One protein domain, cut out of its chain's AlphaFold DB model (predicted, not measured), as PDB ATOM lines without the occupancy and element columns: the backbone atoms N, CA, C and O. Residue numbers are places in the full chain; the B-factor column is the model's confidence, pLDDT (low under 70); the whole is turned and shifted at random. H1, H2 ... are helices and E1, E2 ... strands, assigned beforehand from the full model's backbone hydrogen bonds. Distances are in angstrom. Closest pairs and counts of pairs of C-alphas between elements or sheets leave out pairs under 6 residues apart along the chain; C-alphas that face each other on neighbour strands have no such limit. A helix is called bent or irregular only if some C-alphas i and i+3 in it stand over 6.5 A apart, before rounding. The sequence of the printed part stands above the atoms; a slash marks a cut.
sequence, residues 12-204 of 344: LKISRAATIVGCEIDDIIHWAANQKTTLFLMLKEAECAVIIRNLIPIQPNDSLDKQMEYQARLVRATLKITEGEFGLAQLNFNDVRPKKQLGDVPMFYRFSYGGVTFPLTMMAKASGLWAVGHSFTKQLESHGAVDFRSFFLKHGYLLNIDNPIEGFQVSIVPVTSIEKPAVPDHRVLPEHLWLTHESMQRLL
ATOM      1  N   LEU A  12      20.715 -49.266   4.865       85.12
ATOM      2  CA  LEU A  12      21.203 -50.488   5.494       85.12
ATOM      3  C   LEU A  12      22.117 -50.139   6.666       85.12
ATOM      4  O   LEU A  12      23.029 -49.328   6.520       85.12
ATOM      5  N   LYS A  13      21.903 -50.779   7.823       89.19
ATOM      6  CA  LYS A  13      22.886 -50.740   8.916       89.19
ATOM      7  C   LYS A  13      24.228 -51.250   8.410       89.19
ATOM      8  O   LYS A  13      24.260 -52.233   7.664       89.19
ATOM      9  N   ILE A  14      25.315 -50.641   8.877       90.19
ATOM     10  CA  ILE A  14      26.665 -50.985   8.420       90.19
ATOM     11  C   ILE A  14      27.003 -52.466   8.633       90.19
ATOM     12  O   ILE A  14      27.611 -53.078   7.766       90.19
ATOM     13  N   SER A  15      26.523 -53.085   9.718       85.44
ATOM     14  CA  SER A  15      26.733 -54.513   9.985       85.44
ATOM     15  C   SER A  15      26.098 -55.403   8.917       85.44
ATOM     16  O   SER A  15      26.727 -56.331   8.418       85.44
ATOM     17  N   ARG A  16      24.870 -55.081   8.496       84.56
ATOM     18  CA  ARG A  16      24.181 -55.802   7.419       84.56
ATOM     19  C   ARG A  16      24.820 -55.526   6.059       84.56
ATOM     20  O   ARG A  16      24.903 -56.434   5.237       84.56
ATOM     21  N   ALA A  17      25.273 -54.298   5.823       85.31
ATOM     22  CA  ALA A  17      26.020 -53.947   4.621       85.31
ATOM     23  C   ALA A  17      27.327 -54.746   4.510       85.31
ATOM     24  O   ALA A  17      27.593 -55.319   3.457       85.31
ATOM     25  N   ALA A  18      28.081 -54.864   5.606       79.00
ATOM     26  CA  ALA A  18      29.305 -55.653   5.691       79.00
ATOM     27  C   ALA A  18      29.053 -57.124   5.327       79.00
ATOM     28  O   ALA A  18      29.749 -57.676   4.475       79.00
ATOM     29  N   THR A  19      27.976 -57.721   5.856       81.50
ATOM     30  CA  THR A  19      27.552 -59.082   5.489       81.50
ATOM     31  C   THR A  19      27.217 -59.222   4.002       81.50
ATOM     32  O   THR A  19      27.617 -60.201   3.384       81.50
ATOM     33  N   ILE A  20      26.494 -58.260   3.415       79.44
ATOM     34  CA  ILE A  20      26.103 -58.299   1.993       79.44
ATOM     35  C   ILE A  20      27.324 -58.156   1.075       79.44
ATOM     36  O   ILE A  20      27.394 -58.819   0.043       79.44
ATOM     37  N   VAL A  21      28.278 -57.297   1.441       80.44
ATOM     38  CA  VAL A  21      29.512 -57.081   0.672       80.44
ATOM     39  C   VAL A  21      30.526 -58.215   0.899       80.44
ATOM     40  O   VAL A  21      31.369 -58.458   0.040       80.44
ATOM     41  N   GLY A  22      30.440 -58.939   2.020       75.88
ATOM     42  CA  GLY A  22      31.396 -59.987   2.398       75.88
ATOM     43  C   GLY A  22      32.702 -59.430   2.978       75.88
ATOM     44  O   GLY A  22      33.778 -59.975   2.729       75.88
ATOM     45  N   CYS A  23      32.616 -58.325   3.721       79.31
ATOM     46  CA  CYS A  23      33.752 -57.624   4.330       79.31
ATOM     47  C   CYS A  23      33.501 -57.332   5.814       79.31
ATOM     48  O   CYS A  23      32.414 -57.611   6.327       79.31
ATOM     49  N   GLU A  24      34.500 -56.785   6.500       84.00
ATOM     50  CA  GLU A  24      34.343 -56.307   7.874       84.00
ATOM     51  C   GLU A  24      33.782 -54.879   7.899       84.00
ATOM     52  O   GLU A  24      33.856 -54.137   6.918       84.00
ATOM     53  N   ILE A  25      33.204 -54.470   9.032       84.00
ATOM     54  CA  ILE A  25      32.704 -53.097   9.211       84.00
ATOM     55  C   ILE A  25      33.843 -52.083   9.026       84.00
ATOM     56  O   ILE A  25      33.643 -51.038   8.403       84.00
ATOM     57  N   ASP A  26      35.044 -52.430   9.486       83.56
ATOM     58  CA  ASP A  26      36.234 -51.589   9.385       83.56
ATOM     59  C   ASP A  26      36.680 -51.384   7.934       83.56
ATOM     60  O   ASP A  26      37.115 -50.288   7.583       83.56
ATOM     61  N   ASP A  27      36.484 -52.371   7.048       83.19
ATOM     62  CA  ASP A  27      36.736 -52.193   5.611       83.19
ATOM     63  C   ASP A  27      35.810 -51.107   5.029       83.19
ATOM     64  O   ASP A  27      36.248 -50.259   4.247       83.19
ATOM     65  N   ILE A  28      34.536 -51.082   5.439       85.62
ATOM     66  CA  ILE A  28      33.575 -50.059   5.003       85.62
ATOM     67  C   ILE A  28      33.946 -48.681   5.560       85.62
ATOM     68  O   ILE A  28      33.884 -47.688   4.828       85.62
ATOM     69  N   ILE A  29      34.344 -48.606   6.832       86.56
ATOM     70  CA  ILE A  29      34.807 -47.355   7.450       86.56
ATOM     71  C   ILE A  29      36.047 -46.835   6.731       86.56
ATOM     72  O   ILE A  29      36.085 -45.658   6.376       86.56
ATOM     73  N   HIS A  30      37.005 -47.707   6.428       85.25
ATOM     74  CA  HIS A  30      38.196 -47.375   5.658       85.25
ATOM     75  C   HIS A  30      37.846 -46.848   4.259       85.25
ATOM     76  O   HIS A  30      38.407 -45.856   3.786       85.25
ATOM     77  N   TRP A  31      36.880 -47.462   3.572       87.19
ATOM     78  CA  TRP A  31      36.402 -46.949   2.287       87.19
ATOM     79  C   TRP A  31      35.758 -45.570   2.420       87.19
ATOM     80  O   TRP A  31      35.985 -44.714   1.563       87.19
ATOM     81  N   ALA A  32      35.013 -45.317   3.494       87.31
ATOM     82  CA  ALA A  32      34.418 -44.011   3.754       87.31
ATOM     83  C   ALA A  32      35.463 -42.946   4.120       87.31
ATOM     84  O   ALA A  32      35.403 -41.821   3.628       87.31
ATOM     85  N   ALA A  33      36.469 -43.303   4.921       84.81
ATOM     86  CA  ALA A  33      37.601 -42.447   5.272       84.81
ATOM     87  C   ALA A  33      38.498 -42.110   4.067       84.81
ATOM     88  O   ALA A  33      39.251 -41.136   4.103       84.81
ATOM     89  N   ASN A  34      38.378 -42.873   2.976       83.88
ATOM     90  CA  ASN A  34      39.016 -42.621   1.684       83.88
ATOM     91  C   ASN A  34      38.040 -42.113   0.610       83.88
ATOM     92  O   ASN A  34      38.357 -42.176  -0.576       83.88
ATOM     93  N   GLN A  35      36.860 -41.618   1.008       83.25
ATOM     94  CA  GLN A  35      35.858 -41.002   0.122       83.25
ATOM     95  C   GLN A  35      35.318 -41.924  -0.984       83.25
ATOM     96  O   GLN A  35      34.756 -41.462  -1.975       83.25
ATOM     97  N   LYS A  36      35.449 -43.246  -0.827       84.69
ATOM     98  CA  LYS A  36      34.890 -44.231  -1.769       84.69
ATOM     99  C   LYS A  36      33.408 -44.509  -1.515       84.69
ATOM    100  O   LYS A  36      32.720 -45.033  -2.387       84.69
ATOM    101  N   THR A  37      32.924 -44.185  -0.320       87.06
ATOM    102  CA  THR A  37      31.520 -44.290   0.075       87.06
ATOM    103  C   THR A  37      31.191 -43.223   1.116       87.06
ATOM    104  O   THR A  37      32.099 -42.646   1.715       87.06
ATOM    105  N   THR A  38      29.907 -42.973   1.347       86.12
ATOM    106  CA  THR A  38      29.439 -42.025   2.363       86.12
ATOM    107  C   THR A  38      28.741 -42.797   3.470       86.12
ATOM    108  O   THR A  38      27.892 -43.647   3.205       86.12
ATOM    109  N   LEU A  39      29.103 -42.511   4.719       88.69
ATOM    110  CA  LEU A  39      28.432 -43.068   5.889       88.69
ATOM    111  C   LEU A  39      27.409 -42.077   6.421       88.69
ATOM    112  O   LEU A  39      27.544 -40.866   6.250       88.69
ATOM    113  N   PHE A  40      26.391 -42.608   7.084       88.12
ATOM    114  CA  PHE A  40      25.274 -41.818   7.567       88.12
ATOM    115  C   PHE A  40      24.938 -42.158   9.016       88.12
ATOM    116  O   PHE A  40      25.023 -43.313   9.439       88.12
ATOM    117  N   LEU A  41      24.499 -41.146   9.760       88.00
ATOM    118  CA  LEU A  41      23.900 -41.283  11.081       88.00
ATOM    119  C   LEU A  41      22.385 -41.129  10.983       88.00
ATOM    120  O   LEU A  41      21.885 -40.189  10.368       88.00
ATOM    121  N   MET A  42      21.662 -42.064  11.596       87.00
ATOM    122  CA  MET A  42      20.204 -42.019  11.674       87.00
ATOM    123  C   MET A  42      19.779 -41.161  12.867       87.00
ATOM    124  O   MET A  42      20.048 -41.522  14.013       87.00
ATOM    125  N   LEU A  43      19.065 -40.071  12.603       84.94
ATOM    126  CA  LEU A  43      18.431 -39.230  13.611       84.94
ATOM    127  C   LEU A  43      16.926 -39.521  13.664       84.94
ATOM    128  O   LEU A  43      16.285 -39.810  12.653       84.94
ATOM    129  N   LYS A  44      16.358 -39.485  14.870       85.75
ATOM    130  CA  LYS A  44      14.936 -39.751  15.124       85.75
ATOM    131  C   LYS A  44      14.354 -38.585  15.904       85.75
ATOM    132  O   LYS A  44      14.426 -38.596  17.128       85.75
ATOM    133  N   GLU A  45      13.849 -37.585  15.185       84.12
ATOM    134  CA  GLU A  45      13.317 -36.345  15.762       84.12
ATOM    135  C   GLU A  45      14.259 -35.704  16.795       84.12
ATOM    136  O   GLU A  45      13.830 -35.162  17.813       84.12
ATOM    137  N   ALA A  46      15.567 -35.792  16.546       84.19
ATOM    138  CA  ALA A  46      16.577 -35.284  17.457       84.19
ATOM    139  C   ALA A  46      16.576 -33.755  17.416       84.19
ATOM    140  O   ALA A  46      16.655 -33.166  16.336       84.19
ATOM    141  N   GLU A  47      16.525 -33.104  18.577       86.06
ATOM    142  CA  GLU A  47      16.743 -31.659  18.647       86.06
ATOM    143  C   GLU A  47      18.137 -31.330  18.113       86.06
ATOM    144  O   GLU A  47      19.115 -32.015  18.420       86.06
ATOM    145  N   CYS A  48      18.239 -30.292  17.288       83.19
ATOM    146  CA  CYS A  48      19.488 -29.915  16.658       83.19
ATOM    147  C   CYS A  48      19.633 -28.402  16.479       83.19
ATOM    148  O   CYS A  48      18.665 -27.661  16.289       83.19
ATOM    149  N   ALA A  49      20.887 -27.965  16.532       83.75
ATOM    150  CA  ALA A  49      21.329 -26.648  16.119       83.75
ATOM    151  C   ALA A  49      21.815 -26.725  14.664       83.75
ATOM    152  O   ALA A  49      22.747 -27.469  14.343       83.75
ATOM    153  N   VAL A  50      21.186 -25.946  13.791       83.81
ATOM    154  CA  VAL A  50      21.576 -25.747  12.394       83.81
ATOM    155  C   VAL A  50      22.492 -24.535  12.339       83.81
ATOM    156  O   VAL A  50      22.047 -23.402  12.502       83.81
ATOM    157  N   ILE A  51      23.782 -24.775  12.148       82.25
ATOM    158  CA  ILE A  51      24.826 -23.756  12.124       82.25
ATOM    159  C   ILE A  51      25.052 -23.328  10.677       82.25
ATOM    160  O   ILE A  51      25.399 -24.148   9.826       82.25
ATOM    161  N   ILE A  52      24.896 -22.033  10.412       81.56
ATOM    162  CA  ILE A  52      25.072 -21.439   9.086       81.56
ATOM    163  C   ILE A  52      26.364 -20.627   9.098       81.56
ATOM    164  O   ILE A  52      26.478 -19.586   9.744       81.56
ATOM    165  N   ARG A  53      27.379 -21.117   8.390       80.56
ATOM    166  CA  ARG A  53      28.685 -20.465   8.282       80.56
ATOM    167  C   ARG A  53      28.782 -19.718   6.968       80.56
ATOM    168  O   ARG A  53      28.626 -20.306   5.903       80.56
ATOM    169  N   ASN A  54      29.088 -18.427   7.039       82.94
ATOM    170  CA  ASN A  54      29.370 -17.644   5.845       82.94
ATOM    171  C   ASN A  54      30.767 -17.992   5.312       82.94
ATOM    172  O   ASN A  54      31.760 -17.720   5.986       82.94
ATOM    173  N   LEU A  55      30.841 -18.573   4.113       82.50
ATOM    174  CA  LEU A  55      32.117 -18.878   3.457       82.50
ATOM    175  C   LEU A  55      32.715 -17.656   2.747       82.50
ATOM    176  O   LEU A  55      33.881 -17.680   2.364       82.50
ATOM    177  N   ILE A  56      31.928 -16.590   2.579       83.12
ATOM    178  CA  ILE A  56      32.330 -15.340   1.930       83.12
ATOM    179  C   ILE A  56      32.210 -14.216   2.969       83.12
ATOM    180  O   ILE A  56      31.203 -13.498   2.983       83.12
ATOM    181  N   PRO A  57      33.169 -14.112   3.909       76.31
ATOM    182  CA  PRO A  57      33.079 -13.180   5.025       76.31
ATOM    183  C   PRO A  57      33.025 -11.729   4.536       76.31
ATOM    184  O   PRO A  57      33.729 -11.348   3.603       76.31
ATOM    185  N   ILE A  58      32.194 -10.933   5.205       78.75
ATOM    186  CA  ILE A  58      32.098  -9.485   5.005       78.75
ATOM    187  C   ILE A  58      33.099  -8.811   5.940       78.75
ATOM    188  O   ILE A  58      33.233  -9.215   7.097       78.75
ATOM    189  N   GLN A  59      33.769  -7.774   5.463       80.75
ATOM    190  CA  GLN A  59      34.636  -6.933   6.275       80.75
ATOM    191  C   GLN A  59      33.836  -5.787   6.916       80.75
ATOM    192  O   GLN A  59      32.876  -5.300   6.315       80.75
ATOM    193  N   PRO A  60      34.241  -5.283   8.097       74.94
ATOM    194  CA  PRO A  60      33.560  -4.165   8.761       74.94
ATOM    195  C   PRO A  60      33.436  -2.903   7.893       74.94
ATOM    196  O   PRO A  60      32.490  -2.139   8.048       74.94
ATOM    197  N   ASN A  61      34.380  -2.715   6.966       83.94
ATOM    198  CA  ASN A  61      34.475  -1.546   6.092       83.94
ATOM    199  C   ASN A  61      33.944  -1.807   4.670       83.94
ATOM    200  O   ASN A  61      34.197  -1.004   3.772       83.94
ATOM    201  N   ASP A  62      33.271  -2.936   4.425       84.62
ATOM    202  CA  ASP A  62      32.645  -3.188   3.124       84.62
ATOM    203  C   ASP A  62      31.520  -2.180   2.843       84.62
ATOM    204  O   ASP A  62      30.848  -1.694   3.756       84.62
ATOM    205  N   SER A  63      31.312  -1.874   1.558       87.94
ATOM    206  CA  SER A  63      30.291  -0.925   1.111       87.94
ATOM    207  C   SER A  63      28.877  -1.359   1.510       87.94
ATOM    208  O   SER A  63      28.589  -2.550   1.659       87.94
ATOM    209  N   LEU A  64      27.967  -0.383   1.613       85.25
ATOM    210  CA  LEU A  64      26.549  -0.633   1.890       85.25
ATOM    211  C   LEU A  64      25.949  -1.650   0.905       85.25
ATOM    212  O   LEU A  64      25.240  -2.556   1.331       85.25
ATOM    213  N   ASP A  65      26.301  -1.563  -0.381       85.44
ATOM    214  CA  ASP A  65      25.829  -2.495  -1.413       85.44
ATOM    215  C   ASP A  65      26.224  -3.946  -1.111       85.44
ATOM    216  O   ASP A  65      25.391  -4.845  -1.199       85.44
ATOM    217  N   LYS A  66      27.468  -4.186  -0.674       84.00
ATOM    218  CA  LYS A  66      27.926  -5.527  -0.274       84.00
ATOM    219  C   LYS A  66      27.226  -6.024   0.987       84.00
ATOM    220  O   LYS A  66      26.922  -7.211   1.098       84.00
ATOM    221  N   GLN A  67      26.964  -5.134   1.945       79.94
ATOM    222  CA  GLN A  67      26.209  -5.483   3.149       79.94
ATOM    223  C   GLN A  67      24.762  -5.861   2.800       79.94
ATOM    224  O   GLN A  67      24.246  -6.855   3.312       79.94
ATOM    225  N   MET A  68      24.126  -5.123   1.888       83.19
ATOM    226  CA  MET A  68      22.790  -5.435   1.378       83.19
ATOM    227  C   MET A  68      22.768  -6.743   0.582       83.19
ATOM    228  O   MET A  68      21.866  -7.558   0.772       83.19
ATOM    229  N   GLU A  69      23.775  -6.989  -0.257       87.12
ATOM    230  CA  GLU A  69      23.923  -8.246  -0.993       87.12
ATOM    231  C   GLU A  69      24.049  -9.440  -0.041       87.12
ATOM    232  O   GLU A  69      23.370 -10.454  -0.218       87.12
ATOM    233  N   TYR A  70      24.871  -9.314   1.007       84.19
ATOM    234  CA  TYR A  70      24.986 -10.331   2.046       84.19
ATOM    235  C   TYR A  70      23.640 -10.618   2.718       84.19
ATOM    236  O   TYR A  70      23.273 -11.784   2.859       84.19
ATOM    237  N   GLN A  71      22.891  -9.579   3.101       82.12
ATOM    238  CA  GLN A  71      21.574  -9.757   3.715       82.12
ATOM    239  C   GLN A  71      20.614 -10.464   2.754       82.12
ATOM    240  O   GLN A  71      19.971 -11.439   3.134       82.12
ATOM    241  N   ALA A  72      20.571 -10.053   1.485       83.50
ATOM    242  CA  ALA A  72      19.739 -10.699   0.475       83.50
ATOM    243  C   ALA A  72      20.111 -12.180   0.274       83.50
ATOM    244  O   ALA A  72      19.228 -13.033   0.175       83.50
ATOM    245  N   ARG A  73      21.412 -12.504   0.255       87.19
ATOM    246  CA  ARG A  73      21.909 -13.887   0.203       87.19
ATOM    247  C   ARG A  73      21.500 -14.682   1.439       87.19
ATOM    248  O   ARG A  73      21.047 -15.812   1.291       87.19
ATOM    249  N   LEU A  74      21.628 -14.106   2.635       82.88
ATOM    250  CA  LEU A  74      21.245 -14.759   3.887       82.88
ATOM    251  C   LEU A  74      19.742 -15.060   3.920       82.88
ATOM    252  O   LEU A  74      19.361 -16.172   4.279       82.88
ATOM    253  N   VAL A  75      18.890 -14.123   3.487       82.12
ATOM    254  CA  VAL A  75      17.436 -14.348   3.396       82.12
ATOM    255  C   VAL A  75      17.120 -15.485   2.425       82.12
ATOM    256  O   VAL A  75      16.398 -16.410   2.794       82.12
ATOM    257  N   ARG A  76      17.701 -15.480   1.217       83.06
ATOM    258  CA  ARG A  76      17.502 -16.570   0.245       83.06
ATOM    259  C   ARG A  76      17.994 -17.915   0.770       83.06
ATOM    260  O   ARG A  76      17.298 -18.911   0.611       83.06
ATOM    261  N   ALA A  77      19.165 -17.949   1.405       81.25
ATOM    262  CA  ALA A  77      19.708 -19.165   2.001       81.25
ATOM    263  C   ALA A  77      18.781 -19.707   3.092       81.25
ATOM    264  O   ALA A  77      18.500 -20.900   3.116       81.25
ATOM    265  N   THR A  78      18.270 -18.827   3.956       78.75
ATOM    266  CA  THR A  78      17.342 -19.193   5.034       78.75
ATOM    267  C   THR A  78      16.079 -19.824   4.469       78.75
ATOM    268  O   THR A  78      15.712 -20.904   4.915       78.75
ATOM    269  N   LEU A  79      15.470 -19.202   3.450       78.38
ATOM    270  CA  LEU A  79      14.283 -19.737   2.779       78.38
ATOM    271  C   LEU A  79      14.549 -21.137   2.221       78.38
ATOM    272  O   LEU A  79      13.870 -22.078   2.618       78.38
ATOM    273  N   LYS A  80      15.615 -21.304   1.427       78.31
ATOM    274  CA  LYS A  80      16.015 -22.606   0.865       78.31
ATOM    275  C   LYS A  80      16.246 -23.674   1.936       78.31
ATOM    276  O   LYS A  80      15.832 -24.819   1.768       78.31
ATOM    277  N   ILE A  81      16.878 -23.296   3.049       77.12
ATOM    278  CA  ILE A  81      17.131 -24.188   4.187       77.12
ATOM    279  C   ILE A  81      15.817 -24.619   4.848       77.12
ATOM    280  O   ILE A  81      15.654 -25.789   5.189       77.12
ATOM    281  N   THR A  82      14.883 -23.688   5.033       72.94
ATOM    282  CA  THR A  82      13.614 -23.935   5.734       72.94
ATOM    283  C   THR A  82      12.554 -24.604   4.871       72.94
ATOM    284  O   THR A  82      11.708 -25.317   5.399       72.94
ATOM    285  N   GLU A  83      12.609 -24.401   3.555       71.44
ATOM    286  CA  GLU A  83      11.713 -25.011   2.566       71.44
ATOM    287  C   GLU A  83      12.174 -26.424   2.162       71.44
ATOM    288  O   GLU A  83      11.446 -27.145   1.482       71.44
ATOM    289  N   GLY A  84      13.348 -26.859   2.637       62.47
ATOM    290  CA  GLY A  84      13.805 -28.243   2.536       62.47
ATOM    291  C   GLY A  84      14.598 -28.584   1.273       62.47
ATOM    292  O   GLY A  84      14.755 -29.771   0.969       62.47
ATOM    293  N   GLU A  85      15.138 -27.596   0.551       59.31
ATOM    294  CA  GLU A  85      16.081 -27.876  -0.537       59.31
ATOM    295  C   GLU A  85      17.354 -28.562   0.015       59.31
ATOM    296  O   GLU A  85      17.826 -28.243   1.103       59.31
ATOM    297  N   PHE A  86      17.938 -29.506  -0.738       53.66
ATOM    298  CA  PHE A  86      19.211 -30.187  -0.416       53.66
ATOM    299  C   PHE A  86      19.219 -31.087   0.836       53.66
ATOM    300  O   PHE A  86      20.010 -30.894   1.756       53.66
ATOM    301  N   GLY A  87      18.369 -32.118   0.883       55.69
ATOM    302  CA  GLY A  87      18.373 -33.099   1.985       55.69
ATOM    303  C   GLY A  87      17.840 -32.555   3.320       55.69
ATOM    304  O   GLY A  87      17.691 -33.317   4.274       55.69
ATOM    305  N   LEU A  88      17.481 -31.267   3.366       61.09
ATOM    306  CA  LEU A  88      16.973 -30.552   4.538       61.09
ATOM    307  C   LEU A  88      15.472 -30.721   4.773       61.09
ATOM    308  O   LEU A  88      14.989 -30.331   5.829       61.09
ATOM    309  N   ALA A  89      14.747 -31.386   3.866       59.38
ATOM    310  CA  ALA A  89      13.362 -31.822   4.091       59.38
ATOM    311  C   ALA A  89      13.195 -32.698   5.352       59.38
ATOM    312  O   ALA A  89      12.084 -32.937   5.817       59.38
ATOM    313  N   GLN A  90      14.304 -33.193   5.904       70.94
ATOM    314  CA  GLN A  90      14.342 -33.970   7.133       70.94
ATOM    315  C   GLN A  90      14.434 -33.103   8.406       70.94
ATOM    316  O   GLN A  90      14.525 -33.650   9.509       70.94
ATOM    317  N   LEU A  91      14.426 -31.771   8.267       74.88
ATOM    318  CA  LEU A  91      14.371 -30.813   9.367       74.88
ATOM    319  C   LEU A  91      12.969 -30.258   9.567       74.88
ATOM    320  O   LEU A  91      12.325 -29.795   8.631       74.88
ATOM    321  N   ASN A  92      12.548 -30.200  10.825       78.06
ATOM    322  CA  ASN A  92      11.357 -29.486  11.244       78.06
ATOM    323  C   ASN A  92      11.738 -28.316  12.163       78.06
ATOM    324  O   ASN A  92      12.078 -28.505  13.333       78.06
ATOM    325  N   PHE A  93      11.676 -27.096  11.625       75.56
ATOM    326  CA  PHE A  93      11.962 -25.853  12.352       75.56
ATOM    327  C   PHE A  93      10.791 -25.376  13.227       75.56
ATOM    328  O   PHE A  93      10.989 -24.583  14.147       75.56
ATOM    329  N   ASN A  94       9.565 -25.839  12.963       67.88
ATOM    330  CA  ASN A  94       8.361 -25.359  13.649       67.88
ATOM    331  C   ASN A  94       8.217 -25.958  15.052       67.88
ATOM    332  O   ASN A  94       7.768 -25.273  15.969       67.88
ATOM    333  N   ASP A  95       8.670 -27.196  15.240       63.56
ATOM    334  CA  ASP A  95       8.540 -27.929  16.507       63.56
ATOM    335  C   ASP A  95       9.432 -27.396  17.637       63.56
ATOM    336  O   ASP A  95       9.240 -27.745  18.801       63.56
ATOM    337  N   VAL A  96      10.436 -26.590  17.291       61.34
ATOM    338  CA  VAL A  96      11.568 -26.236  18.167       61.34
ATOM    339  C   VAL A  96      11.602 -24.730  18.453       61.34
ATOM    340  O   VAL A  96      12.521 -24.214  19.086       61.34
ATOM    341  N   ARG A  97      10.575 -23.990  18.019       61.03
ATOM    342  CA  ARG A  97      10.445 -22.571  18.358       61.03
ATOM    343  C   ARG A  97      10.187 -22.432  19.866       61.03
ATOM    344  O   ARG A  97       9.283 -23.093  20.384       61.03
ATOM    345  N   PRO A  98      10.918 -21.562  20.587       49.59
ATOM    346  CA  PRO A  98      10.607 -21.242  21.973       49.59
ATOM    347  C   PRO A  98       9.140 -20.830  22.072       49.59
ATOM    348  O   PRO A  98       8.679 -19.946  21.344       49.59
ATOM    349  N   LYS A  99       8.385 -21.482  22.960       48.50
ATOM    350  CA  LYS A  99       6.994 -21.120  23.238       48.50
ATOM    351  C   LYS A  99       6.955 -19.715  23.836       48.50
ATOM    352  O   LYS A  99       6.995 -19.589  25.055       48.50
ATOM    353  N   LYS A 100       6.858 -18.689  22.983       41.88
ATOM    354  CA  LYS A 100       6.065 -17.451  23.123       41.88
ATOM    355  C   LYS A 100       6.642 -16.324  22.249       41.88
ATOM    356  O   LYS A 100       7.776 -15.904  22.428       41.88
ATOM    357  N   GLN A 101       5.756 -15.790  21.401       40.59
ATOM    358  CA  GLN A 101       5.621 -14.378  20.992       40.59
ATOM    359  C   GLN A 101       6.143 -13.852  19.647       40.59
ATOM    360  O   GLN A 101       5.746 -12.741  19.312       40.59
ATOM    361  N   LEU A 102       6.890 -14.575  18.811       38.62
ATOM    362  CA  LEU A 102       7.394 -13.976  17.556       38.62
ATOM    363  C   LEU A 102       7.169 -14.855  16.317       38.62
ATOM    364  O   LEU A 102       8.110 -15.401  15.759       38.62
ATOM    365  N   GLY A 103       5.903 -14.932  15.888       45.88
ATOM    366  CA  GLY A 103       5.489 -15.233  14.508       45.88
ATOM    367  C   GLY A 103       5.946 -16.555  13.873       45.88
ATOM    368  O   GLY A 103       6.505 -17.443  14.516       45.88
ATOM    369  N   ASP A 104       5.661 -16.667  12.569       49.12
ATOM    370  CA  ASP A 104       5.944 -17.849  11.747       49.12
ATOM    371  C   ASP A 104       7.330 -17.901  11.102       49.12
ATOM    372  O   ASP A 104       7.641 -18.827  10.354       49.12
ATOM    373  N   VAL A 105       8.186 -16.932  11.423       48.84
ATOM    374  CA  VAL A 105       9.492 -16.775  10.787       48.84
ATOM    375  C   VAL A 105      10.580 -17.406  11.665       48.84
ATOM    376  O   VAL A 105      10.642 -17.115  12.862       48.84
ATOM    377  N   PRO A 106      11.462 -18.255  11.113       54.84
ATOM    378  CA  PRO A 106      12.588 -18.793  11.863       54.84
ATOM    379  C   PRO A 106      13.529 -17.667  12.316       54.84
ATOM    380  O   PRO A 106      14.064 -16.921  11.498       54.84
ATOM    381  N   MET A 107      13.739 -17.546  13.631       63.72
ATOM    382  CA  MET A 107      14.712 -16.608  14.196       63.72
ATOM    383  C   MET A 107      16.105 -17.240  14.279       63.72
ATOM    384  O   MET A 107      16.245 -18.423  14.593       63.72
ATOM    385  N   PHE A 108      17.134 -16.427  14.038       70.94
ATOM    386  CA  PHE A 108      18.520 -16.793  14.317       70.94
ATOM    387  C   PHE A 108      18.826 -16.631  15.807       70.94
ATOM    388  O   PHE A 108      18.557 -15.593  16.411       70.94
ATOM    389  N   TYR A 109      19.448 -17.651  16.381       68.38
ATOM    390  CA  TYR A 109      19.907 -17.708  17.757       68.38
ATOM    391  C   TYR A 109      21.429 -17.612  17.801       68.38
ATOM    392  O   TYR A 109      22.138 -18.138  16.940       68.38
ATOM    393  N   ARG A 110      21.939 -16.977  18.860       68.12
ATOM    394  CA  ARG A 110      23.341 -17.122  19.252       68.12
ATOM    395  C   ARG A 110      23.481 -18.408  20.051       68.12
ATOM    396  O   ARG A 110      23.039 -18.477  21.194       68.12
ATOM    397  N   PHE A 111      24.114 -19.408  19.460       71.62
ATOM    398  CA  PHE A 111      24.428 -20.657  20.136       71.62
ATOM    399  C   PHE A 111      25.845 -20.573  20.704       71.62
ATOM    400  O   PHE A 111      26.792 -20.361  19.955       71.62
ATOM    401  N   SER A 112      26.007 -20.693  22.022       70.94
ATOM    402  CA  SER A 112      27.329 -20.660  22.662       70.94
ATOM    403  C   SER A 112      27.646 -22.002  23.298       70.94
ATOM    404  O   SER A 112      26.845 -22.522  24.069       70.94
ATOM    405  N   TYR A 113      28.824 -22.546  23.007       67.44
ATOM    406  CA  TYR A 113      29.256 -23.839  23.517       67.44
ATOM    407  C   TYR A 113      30.761 -23.854  23.789       67.44
ATOM    408  O   TYR A 113      31.554 -23.488  22.926       67.44
ATOM    409  N   GLY A 114      31.164 -24.255  25.001       66.06
ATOM    410  CA  GLY A 114      32.583 -24.368  25.376       66.06
ATOM    411  C   GLY A 114      33.397 -23.075  25.215       66.06
ATOM    412  O   GLY A 114      34.584 -23.148  24.924       66.06
ATOM    413  N   GLY A 115      32.766 -21.903  25.349       68.69
ATOM    414  CA  GLY A 115      33.398 -20.593  25.131       68.69
ATOM    415  C   GLY A 115      33.362 -20.086  23.681       68.69
ATOM    416  O   GLY A 115      33.729 -18.941  23.436       68.69
ATOM    417  N   VAL A 116      32.874 -20.885  22.726       71.50
ATOM    418  CA  VAL A 116      32.723 -20.498  21.314       71.50
ATOM    419  C   VAL A 116      31.282 -20.079  21.041       71.50
ATOM    420  O   VAL A 116      30.353 -20.811  21.371       71.50
ATOM    421  N   THR A 117      31.084 -18.910  20.426       73.31
ATOM    422  CA  THR A 117      29.755 -18.414  20.023       73.31
ATOM    423  C   THR A 117      29.556 -18.564  18.518       73.31
ATOM    424  O   THR A 117      30.346 -18.055  17.726       73.31
ATOM    425  N   PHE A 118      28.460 -19.204  18.128       75.69
ATOM    426  CA  PHE A 118      27.996 -19.387  16.760       75.69
ATOM    427  C   PHE A 118      26.811 -18.435  16.515       75.69
ATOM    428  O   PHE A 118      25.727 -18.641  17.065       75.69
ATOM    429  N   PRO A 119      27.005 -17.343  15.752       66.31
ATOM    430  CA  PRO A 119      26.043 -16.241  15.693       66.31
ATOM    431  C   PRO A 119      24.865 -16.459  14.732       66.31
ATOM    432  O   PRO A 119      23.861 -15.766  14.860       66.31
ATOM    433  N   LEU A 120      24.977 -17.388  13.781       78.81
ATOM    434  CA  LEU A 120      23.930 -17.716  12.810       78.81
ATOM    435  C   LEU A 120      23.503 -19.165  13.027       78.81
ATOM    436  O   LEU A 120      24.035 -20.084  12.405       78.81
ATOM    437  N   THR A 121      22.607 -19.384  13.985       79.62
ATOM    438  CA  THR A 121      22.102 -20.721  14.312       79.62
ATOM    439  C   THR A 121      20.584 -20.747  14.299       79.62
ATOM    440  O   THR A 121      19.947 -19.838  14.814       79.62
ATOM    441  N   MET A 122      19.993 -21.790  13.735       81.69
ATOM    442  CA  MET A 122      18.555 -22.049  13.801       81.69
ATOM    443  C   MET A 122      18.314 -23.330  14.592       81.69
ATOM    444  O   MET A 122      19.122 -24.253  14.530       81.69
ATOM    445  N   MET A 123      17.214 -23.398  15.333       82.56
ATOM    446  CA  MET A 123      16.848 -24.598  16.086       82.56
ATOM    447  C   MET A 123      15.830 -25.415  15.290       82.56
ATOM    448  O   MET A 123      14.868 -24.853  14.765       82.56
ATOM    449  N   ALA A 124      16.045 -26.725  15.191       82.88
ATOM    450  CA  ALA A 124      15.177 -27.640  14.452       82.88
ATOM    451  C   ALA A 124      15.160 -29.036  15.083       82.88
ATOM    452  O   ALA A 124      16.004 -29.368  15.913       82.88
ATOM    453  N   LYS A 125      14.204 -29.873  14.681       84.62
ATOM    454  CA  LYS A 125      14.248 -31.323  14.894       84.62
ATOM    455  C   LYS A 125      14.710 -31.995  13.614       84.62
ATOM    456  O   LYS A 125      14.130 -31.746  12.564       84.62
ATOM    457  N   ALA A 126      15.722 -32.845  13.710       82.75
ATOM    458  CA  ALA A 126      16.246 -33.618  12.597       82.75
ATOM    459  C   ALA A 126      15.794 -35.077  12.679       82.75
ATOM    460  O   ALA A 126      15.953 -35.746  13.704       82.75
ATOM    461  N   SER A 127      15.285 -35.583  11.566       83.06
ATOM    462  CA  SER A 127      14.956 -36.993  11.364       83.06
ATOM    463  C   SER A 127      15.753 -37.548  10.188       83.06
ATOM    464  O   SER A 127      16.437 -36.800   9.505       83.06
ATOM    465  N   GLY A 128      15.705 -38.855   9.948       82.06
ATOM    466  CA  GLY A 128      16.308 -39.455   8.758       82.06
ATOM    467  C   GLY A 128      17.830 -39.588   8.823       82.06
ATOM    468  O   GLY A 128      18.416 -39.684   9.900       82.06
ATOM    469  N   LEU A 129      18.464 -39.695   7.655       80.94
ATOM    470  CA  LEU A 129      19.879 -40.026   7.527       80.94
ATOM    471  C   LEU A 129      20.710 -38.827   7.124       80.94
ATOM    472  O   LEU A 129      20.494 -38.218   6.079       80.94
ATOM    473  N   TRP A 130      21.730 -38.585   7.935       81.19
ATOM    474  CA  TRP A 130      22.621 -37.451   7.806       81.19
ATOM    475  C   TRP A 130      24.025 -37.924   7.489       81.19
ATOM    476  O   TRP A 130      24.581 -38.744   8.221       81.19
ATOM    477  N   ALA A 131      24.590 -37.416   6.396       82.62
ATOM    478  CA  ALA A 131      25.938 -37.761   5.977       82.62
ATOM    479  C   ALA A 131      26.951 -37.326   7.043       82.62
ATOM    480  O   ALA A 131      26.965 -36.167   7.473       82.62
ATOM    481  N   VAL A 132      27.810 -38.254   7.469       83.88
ATOM    482  CA  VAL A 132      28.939 -37.915   8.338       83.88
ATOM    483  C   VAL A 132      30.083 -37.357   7.508       83.88
ATOM    484  O   VAL A 132      30.433 -37.891   6.456       83.88
ATOM    485  N   GLY A 133      30.679 -36.263   7.984       78.25
ATOM    486  CA  GLY A 133      31.778 -35.617   7.274       78.25
ATOM    487  C   GLY A 133      33.041 -36.482   7.221       78.25
ATOM    488  O   GLY A 133      33.312 -37.280   8.114       78.25
ATOM    489  N   HIS A 134      33.885 -36.247   6.219       81.00
ATOM    490  CA  HIS A 134      35.160 -36.958   6.026       81.00
ATOM    491  C   HIS A 134      36.091 -36.949   7.253       81.00
ATOM    492  O   HIS A 134      36.742 -37.934   7.585       81.00
ATOM    493  N   SER A 135      36.164 -35.828   7.972       81.94
ATOM    494  CA  SER A 135      36.965 -35.753   9.202       81.94
ATOM    495  C   SER A 135      36.405 -36.646  10.310       81.94
ATOM    496  O   SER A 135      37.174 -37.171  11.109       81.94
ATOM    497  N   PHE A 136      35.084 -36.832  10.344       85.62
ATOM    498  CA  PHE A 136      34.412 -37.711  11.295       85.62
ATOM    499  C   PHE A 136      34.737 -39.174  10.988       85.62
ATOM    500  O   PHE A 136      35.136 -39.912  11.883       85.62
ATOM    501  N   THR A 137      34.647 -39.577   9.716       86.31
ATOM    502  CA  THR A 137      34.975 -40.947   9.293       86.31
ATOM    503  C   THR A 137      36.443 -41.286   9.537       86.31
ATOM    504  O   THR A 137      36.727 -42.366  10.039       86.31
ATOM    505  N   LYS A 138      37.374 -40.348   9.305       84.50
ATOM    506  CA  LYS A 138      38.795 -40.527   9.664       84.50
ATOM    507  C   LYS A 138      39.035 -40.695  11.163       84.50
ATOM    508  O   LYS A 138      39.863 -41.509  11.567       84.50
ATOM    509  N   GLN A 139      38.345 -39.915  11.997       83.88
ATOM    510  CA  GLN A 139      38.452 -40.060  13.452       83.88
ATOM    511  C   GLN A 139      37.931 -41.422  13.909       83.88
ATOM    512  O   GLN A 139      38.560 -42.055  14.754       83.88
ATOM    513  N   LEU A 140      36.834 -41.880  13.305       83.75
ATOM    514  CA  LEU A 140      36.260 -43.190  13.576       83.75
ATOM    515  C   LEU A 140      37.189 -44.330  13.143       83.75
ATOM    516  O   LEU A 140      37.381 -45.258  13.915       83.75
ATOM    517  N   GLU A 141      37.804 -44.234  11.962       84.19
ATOM    518  CA  GLU A 141      38.813 -45.192  11.483       84.19
ATOM    519  C   GLU A 141      40.009 -45.282  12.440       84.19
ATOM    520  O   GLU A 141      40.490 -46.368  12.740       84.19
ATOM    521  N   SER A 142      40.479 -44.138  12.946       79.75
ATOM    522  CA  SER A 142      41.695 -44.082  13.767       79.75
ATOM    523  C   SER A 142      41.484 -44.549  15.211       79.75
ATOM    524  O   SER A 142      42.420 -45.050  15.825       79.75
ATOM    525  N   HIS A 143      40.289 -44.348  15.776       78.75
ATOM    526  CA  HIS A 143      40.040 -44.544  17.213       78.75
ATOM    527  C   HIS A 143      38.907 -45.534  17.522       78.75
ATOM    528  O   HIS A 143      38.598 -45.760  18.692       78.75
ATOM    529  N   GLY A 144      38.232 -46.074  16.504       79.12
ATOM    530  CA  GLY A 144      37.085 -46.977  16.650       79.12
ATOM    531  C   GLY A 144      35.828 -46.326  17.239       79.12
ATOM    532  O   GLY A 144      34.801 -46.980  17.381       79.12
ATOM    533  N   ALA A 145      35.882 -45.045  17.608       86.56
ATOM    534  CA  ALA A 145      34.760 -44.292  18.149       86.56
ATOM    535  C   ALA A 145      34.983 -42.785  18.014       86.56
ATOM    536  O   ALA A 145      36.119 -42.322  17.914       86.56
ATOM    537  N   VAL A 146      33.900 -42.010  18.078       84.69
ATOM    538  CA  VAL A 146      33.962 -40.543  18.097       84.69
ATOM    539  C   VAL A 146      33.042 -39.985  19.175       84.69
ATOM    540  O   VAL A 146      31.825 -40.162  19.110       84.69
ATOM    541  N   ASP A 147      33.610 -39.269  20.142       85.00
ATOM    542  CA  ASP A 147      32.826 -38.516  21.122       85.00
ATOM    543  C   ASP A 147      32.285 -37.235  20.476       85.00
ATOM    544  O   ASP A 147      33.052 -36.361  20.055       85.00
ATOM    545  N   PHE A 148      30.955 -37.114  20.411       80.25
ATOM    546  CA  PHE A 148      30.252 -36.010  19.748       80.25
ATOM    547  C   PHE A 148      30.743 -34.639  20.222       80.25
ATOM    548  O   PHE A 148      31.060 -33.763  19.413       80.25
ATOM    549  N   ARG A 149      30.836 -34.466  21.543       78.62
ATOM    550  CA  ARG A 149      31.268 -33.230  22.200       78.62
ATOM    551  C   ARG A 149      32.695 -32.835  21.823       78.62
ATOM    552  O   ARG A 149      32.922 -31.714  21.366       78.62
ATOM    553  N   SER A 150      33.648 -33.744  22.015       80.44
ATOM    554  CA  SER A 150      35.071 -33.494  21.765       80.44
ATOM    555  C   SER A 150      35.333 -33.210  20.288       80.44
ATOM    556  O   SER A 150      36.065 -32.279  19.948       80.44
ATOM    557  N   PHE A 151      34.678 -33.964  19.402       82.69
ATOM    558  CA  PHE A 151      34.773 -33.753  17.964       82.69
ATOM    559  C   PHE A 151      34.223 -32.385  17.557       82.69
ATOM    560  O   PHE A 151      34.887 -31.642  16.830       82.69
ATOM    561  N   PHE A 152      33.041 -32.018  18.059       79.12
ATOM    562  CA  PHE A 152      32.424 -30.736  17.741       79.12
ATOM    563  C   PHE A 152      33.254 -29.548  18.235       79.12
ATOM    564  O   PHE A 152      33.431 -28.595  17.486       79.12
ATOM    565  N   LEU A 153      33.826 -29.600  19.441       74.88
ATOM    566  CA  LEU A 153      34.702 -28.523  19.928       74.88
ATOM    567  C   LEU A 153      35.954 -28.350  19.063       74.88
ATOM    568  O   LEU A 153      36.416 -27.227  18.869       74.88
ATOM    569  N   LYS A 154      36.489 -29.449  18.524       79.44
ATOM    570  CA  LYS A 154      37.709 -29.434  17.713       79.44
ATOM    571  C   LYS A 154      37.467 -29.009  16.263       79.44
ATOM    572  O   LYS A 154      38.278 -28.281  15.698       79.44
ATOM    573  N   HIS A 155      36.384 -29.478  15.647       73.94
ATOM    574  CA  HIS A 155      36.125 -29.295  14.212       73.94
ATOM    575  C   HIS A 155      35.015 -28.270  13.926       73.94
ATOM    576  O   HIS A 155      34.953 -27.681  12.847       73.94
ATOM    577  N   GLY A 156      34.148 -28.002  14.903       64.44
ATOM    578  CA  GLY A 156      33.061 -27.024  14.845       64.44
ATOM    579  C   GLY A 156      31.894 -27.401  13.922       64.44
ATOM    580  O   GLY A 156      30.983 -26.596  13.735       64.44
ATOM    581  N   TYR A 157      31.916 -28.590  13.330       65.25
ATOM    582  CA  TYR A 157      30.828 -29.165  12.544       65.25
ATOM    583  C   TYR A 157      30.756 -30.669  12.821       65.25
ATOM    584  O   TYR A 157      31.740 -31.256  13.266       65.25
ATOM    585  N   LEU A 158      29.599 -31.283  12.578       63.78
ATOM    586  CA  LEU A 158      29.372 -32.718  12.798       63.78
ATOM    587  C   LEU A 158      28.842 -33.393  11.531       63.78
ATOM    588  O   LEU A 158      29.431 -34.354  11.042       63.78
ATOM    589  N   LEU A 159      27.772 -32.837  10.968       63.06
ATOM    590  CA  LEU A 159      27.113 -33.317   9.757       63.06
ATOM    591  C   LEU A 159      27.086 -32.157   8.765       63.06
ATOM    592  O   LEU A 159      26.570 -31.091   9.108       63.06
ATOM    593  N   ASN A 160      27.688 -32.331   7.590       63.69
ATOM    594  CA  ASN A 160      27.755 -31.290   6.566       63.69
ATOM    595  C   ASN A 160      26.827 -31.629   5.411       63.69
ATOM    596  O   ASN A 160      26.719 -32.786   5.010       63.69
ATOM    597  N   ILE A 161      26.221 -30.594   4.844       65.06
ATOM    598  CA  ILE A 161      25.682 -30.670   3.492       65.06
ATOM    599  C   ILE A 161      26.853 -30.430   2.542       65.06
ATOM    600  O   ILE A 161      27.557 -29.426   2.675       65.06
ATOM    601  N   ASP A 162      27.074 -31.353   1.607       59.22
ATOM    602  CA  ASP A 162      28.234 -31.317   0.708       59.22
ATOM    603  C   ASP A 162      28.262 -30.059  -0.180       59.22
ATOM    604  O   ASP A 162      29.335 -29.577  -0.540       59.22
ATOM    605  N   ASN A 163      27.092 -29.478  -0.475       70.94
ATOM    606  CA  ASN A 163      26.959 -28.299  -1.325       70.94
ATOM    607  C   ASN A 163      26.603 -27.042  -0.510       70.94
ATOM    608  O   ASN A 163      25.562 -27.021   0.153       70.94
ATOM    609  N   PRO A 164      27.414 -25.967  -0.583       76.31
ATOM    610  CA  PRO A 164      27.061 -24.674  -0.007       76.31
ATOM    611  C   PRO A 164      25.789 -24.093  -0.636       76.31
ATOM    612  O   PRO A 164      25.611 -24.134  -1.852       76.31
ATOM    613  N   ILE A 165      24.948 -23.464   0.183       79.19
ATOM    614  CA  ILE A 165      23.719 -22.790  -0.254       79.19
ATOM    615  C   ILE A 165      23.986 -21.284  -0.242       79.19
ATOM    616  O   ILE A 165      24.263 -20.720   0.810       79.19
ATOM    617  N   GLU A 166      23.948 -20.622  -1.405       83.00
ATOM    618  CA  GLU A 166      24.205 -19.167  -1.542       83.00
ATOM    619  C   GLU A 166      25.553 -18.702  -0.925       83.00
ATOM    620  O   GLU A 166      25.697 -17.574  -0.437       83.00
ATOM    621  N   GLY A 167      26.564 -19.580  -0.928       81.25
ATOM    622  CA  GLY A 167      27.872 -19.324  -0.311       81.25
ATOM    623  C   GLY A 167      27.905 -19.511   1.211       81.25
ATOM    624  O   GLY A 167      28.853 -19.068   1.860       81.25
ATOM    625  N   PHE A 168      26.894 -20.162   1.786       82.12
ATOM    626  CA  PHE A 168      26.868 -20.573   3.184       82.12
ATOM    627  C   PHE A 168      27.050 -22.085   3.313       82.12
ATOM    628  O   PHE A 168      26.389 -22.865   2.630       82.12
ATOM    629  N   GLN A 169      27.929 -22.500   4.221       82.50
ATOM    630  CA  GLN A 169      28.009 -23.888   4.658       82.50
ATOM    631  C   GLN A 169      26.992 -24.113   5.771       82.50
ATOM    632  O   GLN A 169      26.976 -23.378   6.760       82.50
ATOM    633  N   VAL A 170      26.167 -25.141   5.609       79.94
ATOM    634  CA  VAL A 170      25.168 -25.540   6.596       79.94
ATOM    635  C   VAL A 170      25.642 -26.819   7.267       79.94
ATOM    636  O   VAL A 170      25.939 -27.815   6.601       79.94
ATOM    637  N   SER A 171      25.719 -26.775   8.591       81.00
ATOM    638  CA  SER A 171      26.098 -27.912   9.421       81.00
ATOM    639  C   SER A 171      25.047 -28.148  10.492       81.00
ATOM    640  O   SER A 171      24.437 -27.198  10.980       81.00
ATOM    641  N   ILE A 172      24.859 -29.401  10.897       81.12
ATOM    642  CA  ILE A 172      23.877 -29.753  11.929       81.12
ATOM    643  C   ILE A 172      24.545 -30.467  13.088       81.12
ATOM    644  O   ILE A 172      25.443 -31.293  12.906       81.12
ATOM    645  N   VAL A 173      24.092 -30.116  14.287       82.19
ATOM    646  CA  VAL A 173      24.597 -30.628  15.555       82.19
ATOM    647  C   VAL A 173      23.416 -31.043  16.421       82.19
ATOM    648  O   VAL A 173      22.627 -30.173  16.791       82.19
ATOM    649  N   PRO A 174      23.273 -32.330  16.773       83.00
ATOM    650  CA  PRO A 174      22.304 -32.746  17.781       83.00
ATOM    651  C   PRO A 174      22.567 -32.042  19.121       83.00
ATOM    652  O   PRO A 174      23.724 -31.849  19.499       83.00
ATOM    653  N   VAL A 175      21.509 -31.673  19.842       81.56
ATOM    654  CA  VAL A 175      21.550 -31.017  21.160       81.56
ATOM    655  C   VAL A 175      20.578 -31.687  22.134       81.56
ATOM    656  O   VAL A 175      19.678 -32.416  21.733       81.56
ATOM    657  N   THR A 176      20.785 -31.467  23.432       76.06
ATOM    658  CA  THR A 176      19.996 -32.081  24.519       76.06
ATOM    659  C   THR A 176      18.786 -31.258  24.987       76.06
ATOM    660  O   THR A 176      17.912 -31.819  25.639       76.06
ATOM    661  N   SER A 177      18.739 -29.947  24.708       70.94
ATOM    662  CA  SER A 177      17.617 -29.053  25.051       70.94
ATOM    663  C   SER A 177      17.686 -27.735  24.271       70.94
ATOM    664  O   SER A 177      18.768 -27.200  24.068       70.94
ATOM    665  N   ILE A 178      16.551 -27.138  23.912       64.31
ATOM    666  CA  ILE A 178      16.489 -25.816  23.254       64.31
ATOM    667  C   ILE A 178      16.791 -24.665  24.225       64.31
ATOM    668  O   ILE A 178      17.414 -23.676  23.845       64.31
ATOM    669  N   GLU A 179      16.347 -24.775  25.481       65.50
ATOM    670  CA  GLU A 179      16.484 -23.703  26.482       65.50
ATOM    671  C   GLU A 179      17.921 -23.587  27.003       65.50
ATOM    672  O   GLU A 179      18.395 -22.496  27.321       65.50
ATOM    673  N   LYS A 180      18.622 -24.723  27.084       68.06
ATOM    674  CA  LYS A 180      20.032 -24.820  27.481       68.06
ATOM    675  C   LYS A 180      20.750 -25.801  26.556       68.06
ATOM    676  O   LYS A 180      21.016 -26.935  26.959       68.06
ATOM    677  N   PRO A 181      21.046 -25.392  25.312       68.56
ATOM    678  CA  PRO A 181      21.569 -26.303  24.313       68.56
ATOM    679  C   PRO A 181      22.983 -26.738  24.668       68.56
ATOM    680  O   PRO A 181      23.933 -25.958  24.652       68.56
ATOM    681  N   ALA A 182      23.109 -28.022  24.992       73.25
ATOM    682  CA  ALA A 182      24.375 -28.710  25.154       73.25
ATOM    683  C   ALA A 182      24.462 -29.849  24.139       73.25
ATOM    684  O   ALA A 182      23.498 -30.596  23.948       73.25
ATOM    685  N   VAL A 183      25.629 -29.984  23.504       73.81
ATOM    686  CA  VAL A 183      25.931 -31.140  22.654       73.81
ATOM    687  C   VAL A 183      25.869 -32.400  23.524       73.81
ATOM    688  O   VAL A 183      26.468 -32.391  24.606       73.81
ATOM    689  N   PRO A 184      25.157 -33.457  23.096       73.88
ATOM    690  CA  PRO A 184      25.089 -34.706  23.827       73.88
ATOM    691  C   PRO A 184      26.492 -35.249  24.058       73.88
ATOM    692  O   PRO A 184      27.310 -35.294  23.135       73.88
ATOM    693  N   ASP A 185      26.746 -35.714  25.276       74.56
ATOM    694  CA  ASP A 185      27.943 -36.494  25.581       74.56
ATOM    695  C   ASP A 185      27.710 -37.937  25.120       74.56
ATOM    696  O   ASP A 185      27.496 -38.863  25.900       74.56
ATOM    697  N   HIS A 186      27.574 -38.087  23.804       80.62
ATOM    698  CA  HIS A 186      27.297 -39.358  23.165       80.62
ATOM    699  C   HIS A 186      28.527 -39.816  22.389       80.62
ATOM    700  O   HIS A 186      29.180 -39.035  21.692       80.62
ATOM    701  N   ARG A 187      28.827 -41.105  22.504       85.19
ATOM    702  CA  ARG A 187      29.915 -41.757  21.789       85.19
ATOM    703  C   ARG A 187      29.342 -42.471  20.574       85.19
ATOM    704  O   ARG A 187      28.503 -43.361  20.710       85.19
ATOM    705  N   VAL A 188      29.778 -42.076  19.382       86.31
ATOM    706  CA  VAL A 188      29.425 -42.763  18.137       86.31
ATOM    707  C   VAL A 188      30.360 -43.928  17.931       86.31
ATOM    708  O   VAL A 188      31.576 -43.752  17.914       86.31
ATOM    709  N   LEU A 189      29.765 -45.094  17.734       87.12
ATOM    710  CA  LEU A 189      30.445 -46.331  17.413       87.12
ATOM    711  C   LEU A 189      30.092 -46.741  15.972       87.12
ATOM    712  O   LEU A 189      29.047 -46.312  15.462       87.12
ATOM    713  N   PRO A 190      30.933 -47.548  15.302       86.12
ATOM    714  CA  PRO A 190      30.683 -48.078  13.965       86.12
ATOM    715  C   PRO A 190      29.252 -48.579  13.754       86.12
ATOM    716  O   PRO A 190      28.591 -48.205  12.789       86.12
ATOM    717  N   GLU A 191      28.720 -49.354  14.695       85.94
ATOM    718  CA  GLU A 191      27.392 -49.967  14.651       85.94
ATOM    719  C   GLU A 191      26.221 -48.973  14.626       85.94
ATOM    720  O   GLU A 191      25.092 -49.354  14.289       85.94
ATOM    721  N   HIS A 192      26.463 -47.703  14.960       87.69
ATOM    722  CA  HIS A 192      25.466 -46.639  14.856       87.69
ATOM    723  C   HIS A 192      25.290 -46.143  13.411       87.69
ATOM    724  O   HIS A 192      24.336 -45.406  13.139       87.69
ATOM    725  N   LEU A 193      26.174 -46.542  12.489       91.25
ATOM    726  CA  LEU A 193      26.224 -46.033  11.124       91.25
ATOM    727  C   LEU A 193      25.414 -46.857  10.125       91.25
ATOM    728  O   LEU A 193      25.132 -48.050  10.286       91.25
ATOM    729  N   TRP A 194      25.057 -46.165   9.051       91.94
ATOM    730  CA  TRP A 194      24.195 -46.643   7.986       91.94
ATOM    731  C   TRP A 194      24.768 -46.265   6.620       91.94
ATOM    732  O   TRP A 194      25.545 -45.319   6.486       91.94
ATOM    733  N   LEU A 195      24.339 -47.000   5.600       87.69
ATOM    734  CA  LEU A 195      24.631 -46.771   4.189       87.69
ATOM    735  C   LEU A 195      23.323 -46.592   3.424       87.69
ATOM    736  O   LEU A 195      22.343 -47.283   3.702       87.69
ATOM    737  N   THR A 196      23.313 -45.704   2.434       85.31
ATOM    738  CA  THR A 196      22.208 -45.607   1.471       85.31
ATOM    739  C   THR A 196      22.288 -46.721   0.433       85.31
ATOM    740  O   THR A 196      23.353 -47.306   0.217       85.31
ATOM    741  N   HIS A 197      21.182 -46.992  -0.261       78.88
ATOM    742  CA  HIS A 197      21.181 -47.904  -1.404       78.88
ATOM    743  C   HIS A 197      22.199 -47.489  -2.477       78.88
ATOM    744  O   HIS A 197      22.922 -48.332  -2.993       78.88
ATOM    745  N   GLU A 198      22.321 -46.192  -2.759       79.88
ATOM    746  CA  GLU A 198      23.325 -45.667  -3.690       79.88
ATOM    747  C   GLU A 198      24.756 -45.951  -3.210       79.88
ATOM    748  O   GLU A 198      25.589 -46.439  -3.971       79.88
ATOM    749  N   SER A 199      25.036 -45.714  -1.926       82.12
ATOM    750  CA  SER A 199      26.342 -46.019  -1.331       82.12
ATOM    751  C   SER A 199      26.644 -47.518  -1.415       82.12
ATOM    752  O   SER A 199      27.755 -47.914  -1.760       82.12
ATOM    753  N   MET A 200      25.633 -48.363  -1.192       82.56
ATOM    754  CA  MET A 200      25.732 -49.811  -1.384       82.56
ATOM    755  C   MET A 200      25.994 -50.193  -2.838       82.56
ATOM    756  O   MET A 200      26.848 -51.036  -3.095       82.56
ATOM    757  N   GLN A 201      25.307 -49.576  -3.800       77.94
ATOM    758  CA  GLN A 201      25.542 -49.815  -5.222       77.94
ATOM    759  C   GLN A 201      26.949 -49.390  -5.645       77.94
ATOM    760  O   GLN A 201      27.569 -50.101  -6.426       77.94
ATOM    761  N   ARG A 202      27.491 -48.287  -5.111       76.88
ATOM    762  CA  ARG A 202      28.886 -47.883  -5.359       76.88
ATOM    763  C   ARG A 202      29.873 -48.911  -4.810       76.88
ATOM    764  O   ARG A 202      30.807 -49.291  -5.512       76.88
ATOM    765  N   LEU A 203      29.643 -49.411  -3.594       78.94
ATOM    766  CA  LEU A 203      30.459 -50.480  -3.009       78.94
ATOM    767  C   LEU A 203      30.391 -51.762  -3.852       78.94
ATOM    768  O   LEU A 203      31.426 -52.337  -4.186       78.94
ATOM    769  N   LEU A 204      29.186 -52.153  -4.274       76.56
ATOM    770  CA  LEU A 204      28.954 -53.350  -5.082       76.56
ATOM    771  C   LEU A 204      29.479 -53.214  -6.525       76.56
ATOM    772  O   LEU A 204      30.017 -54.167  -7.089       76.56
TER     773      LEU A 204
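Overview. This is residues 12 to 204 of the 344 residues of an uncharacterized protein of Aeromonas salmonicida (UniProt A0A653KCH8). An elongated domain is built along one strongly twisted, sharply bent sheet, in which the long strands E1 and E3 run side by side, with E4 and E5 on the other side of E1 and E2 on the other side of E3. The long helix H3 runs along E1 over the sheet toward one end of the domain, where residues 60 to 65 stick out, and the short helices H1, H2, H4 and H6 gather at the opposite end, where H1 packs on E5 and H6 follows E5 directly in the chain. The 193 printed residues include six named helices and five named strands, in the order H1 H2 E1 H3 E2 E3 H4 H5 E4 E5 H6; the class is mixed, helices and strands. The sheet is branched, its neighbour pairs are antiparallel, and E1 has three neighbours. The whole is compact by its radius of gyration of the C-alphas, 17.9 A, and spans 58 by 34 by 31 A.

Along the chain. E1, residues 40 to 54, is 24.6 A long from first to last C-alpha and bends by 122 degrees at residue 44; C-alpha 40 is at (25.274, -41.818, 7.567). E3, residues 116 to 131, is 24.1 A long and bends by 131 degrees at residue 128. E4 is residues 168 to 174, 19.5 A long, E2 is residues 109 to 113, and E5 is residues 193 to 196. H3, residues 64 to 83, is the longest helix at 28.5 A; C-alpha 64 is at (26.549, -0.633, 1.890). The shorter helices are H1, residues 14 to 21, H2, residues 25 to 33, H4, residues 134 to 143, H5, residues 148 to 155, and H6, residues 197 to 204. C-alpha 204 is at (28.954, -53.350, -5.082).

Arrangement. E1 and E3 are antiparallel at 146 degrees, with N 48 and O 124 at 2.8 A and N 41 and O 130 at 2.9 A, within hydrogen-bond range. E1 and E4 are antiparallel at 142 degrees, with N 51 and O 171 at 2.8 A. E5 is beside residues 40 to 41 of E1, antiparallel, with N 40 and O 194 at 2.9 A. E2 and E3 form a hairpin, with N 118 and O 111 at 2.7 A. H3 is on the sheet at a height over the sheet of 10.0 A, over E1, and runs along the strands, at 1 degrees to E1 on the local plane. H5 only grazes the sheet, with its residues 148 to 153, and H1 only grazes it with its residues 14 to 17. H2 and H4 touch at a steep tilt of 40 degrees, opposite ways, the closest C-alphas being those of Ala 33 and Lys 138, 4.9 A. H1 and H2 touch, about perpendicular at 84 degrees, with the C-alphas of Ala 18 and Ile 25 closest at 5.5 A. H1 and H6 only just touch, with 3 pairs of C-alphas within 8 A, the closest being those of Val 21 and Leu 204, 6.9 A. H4 and H5 are close but not clearly touching, with the C-alphas of Phe 136 and Phe 151 closest at 7.8 A. H3 and H4 are apart. In the six named helices every O i to N i+4 pair is within hydrogen-bond range.

Size, cuts and confidence. The two C-alphas farthest apart are those of Gly 22 and Leu 64, 59.6 A. The printed part has no cut. The links H3 to E2, H5 to E4 and E4 to E5 are long, with 25, 12 and 18 residues. The mean pLDDT of the printed part is 77.4, and 37 residues are under 70, among them residues 94 to 107 and residues 156 to 162.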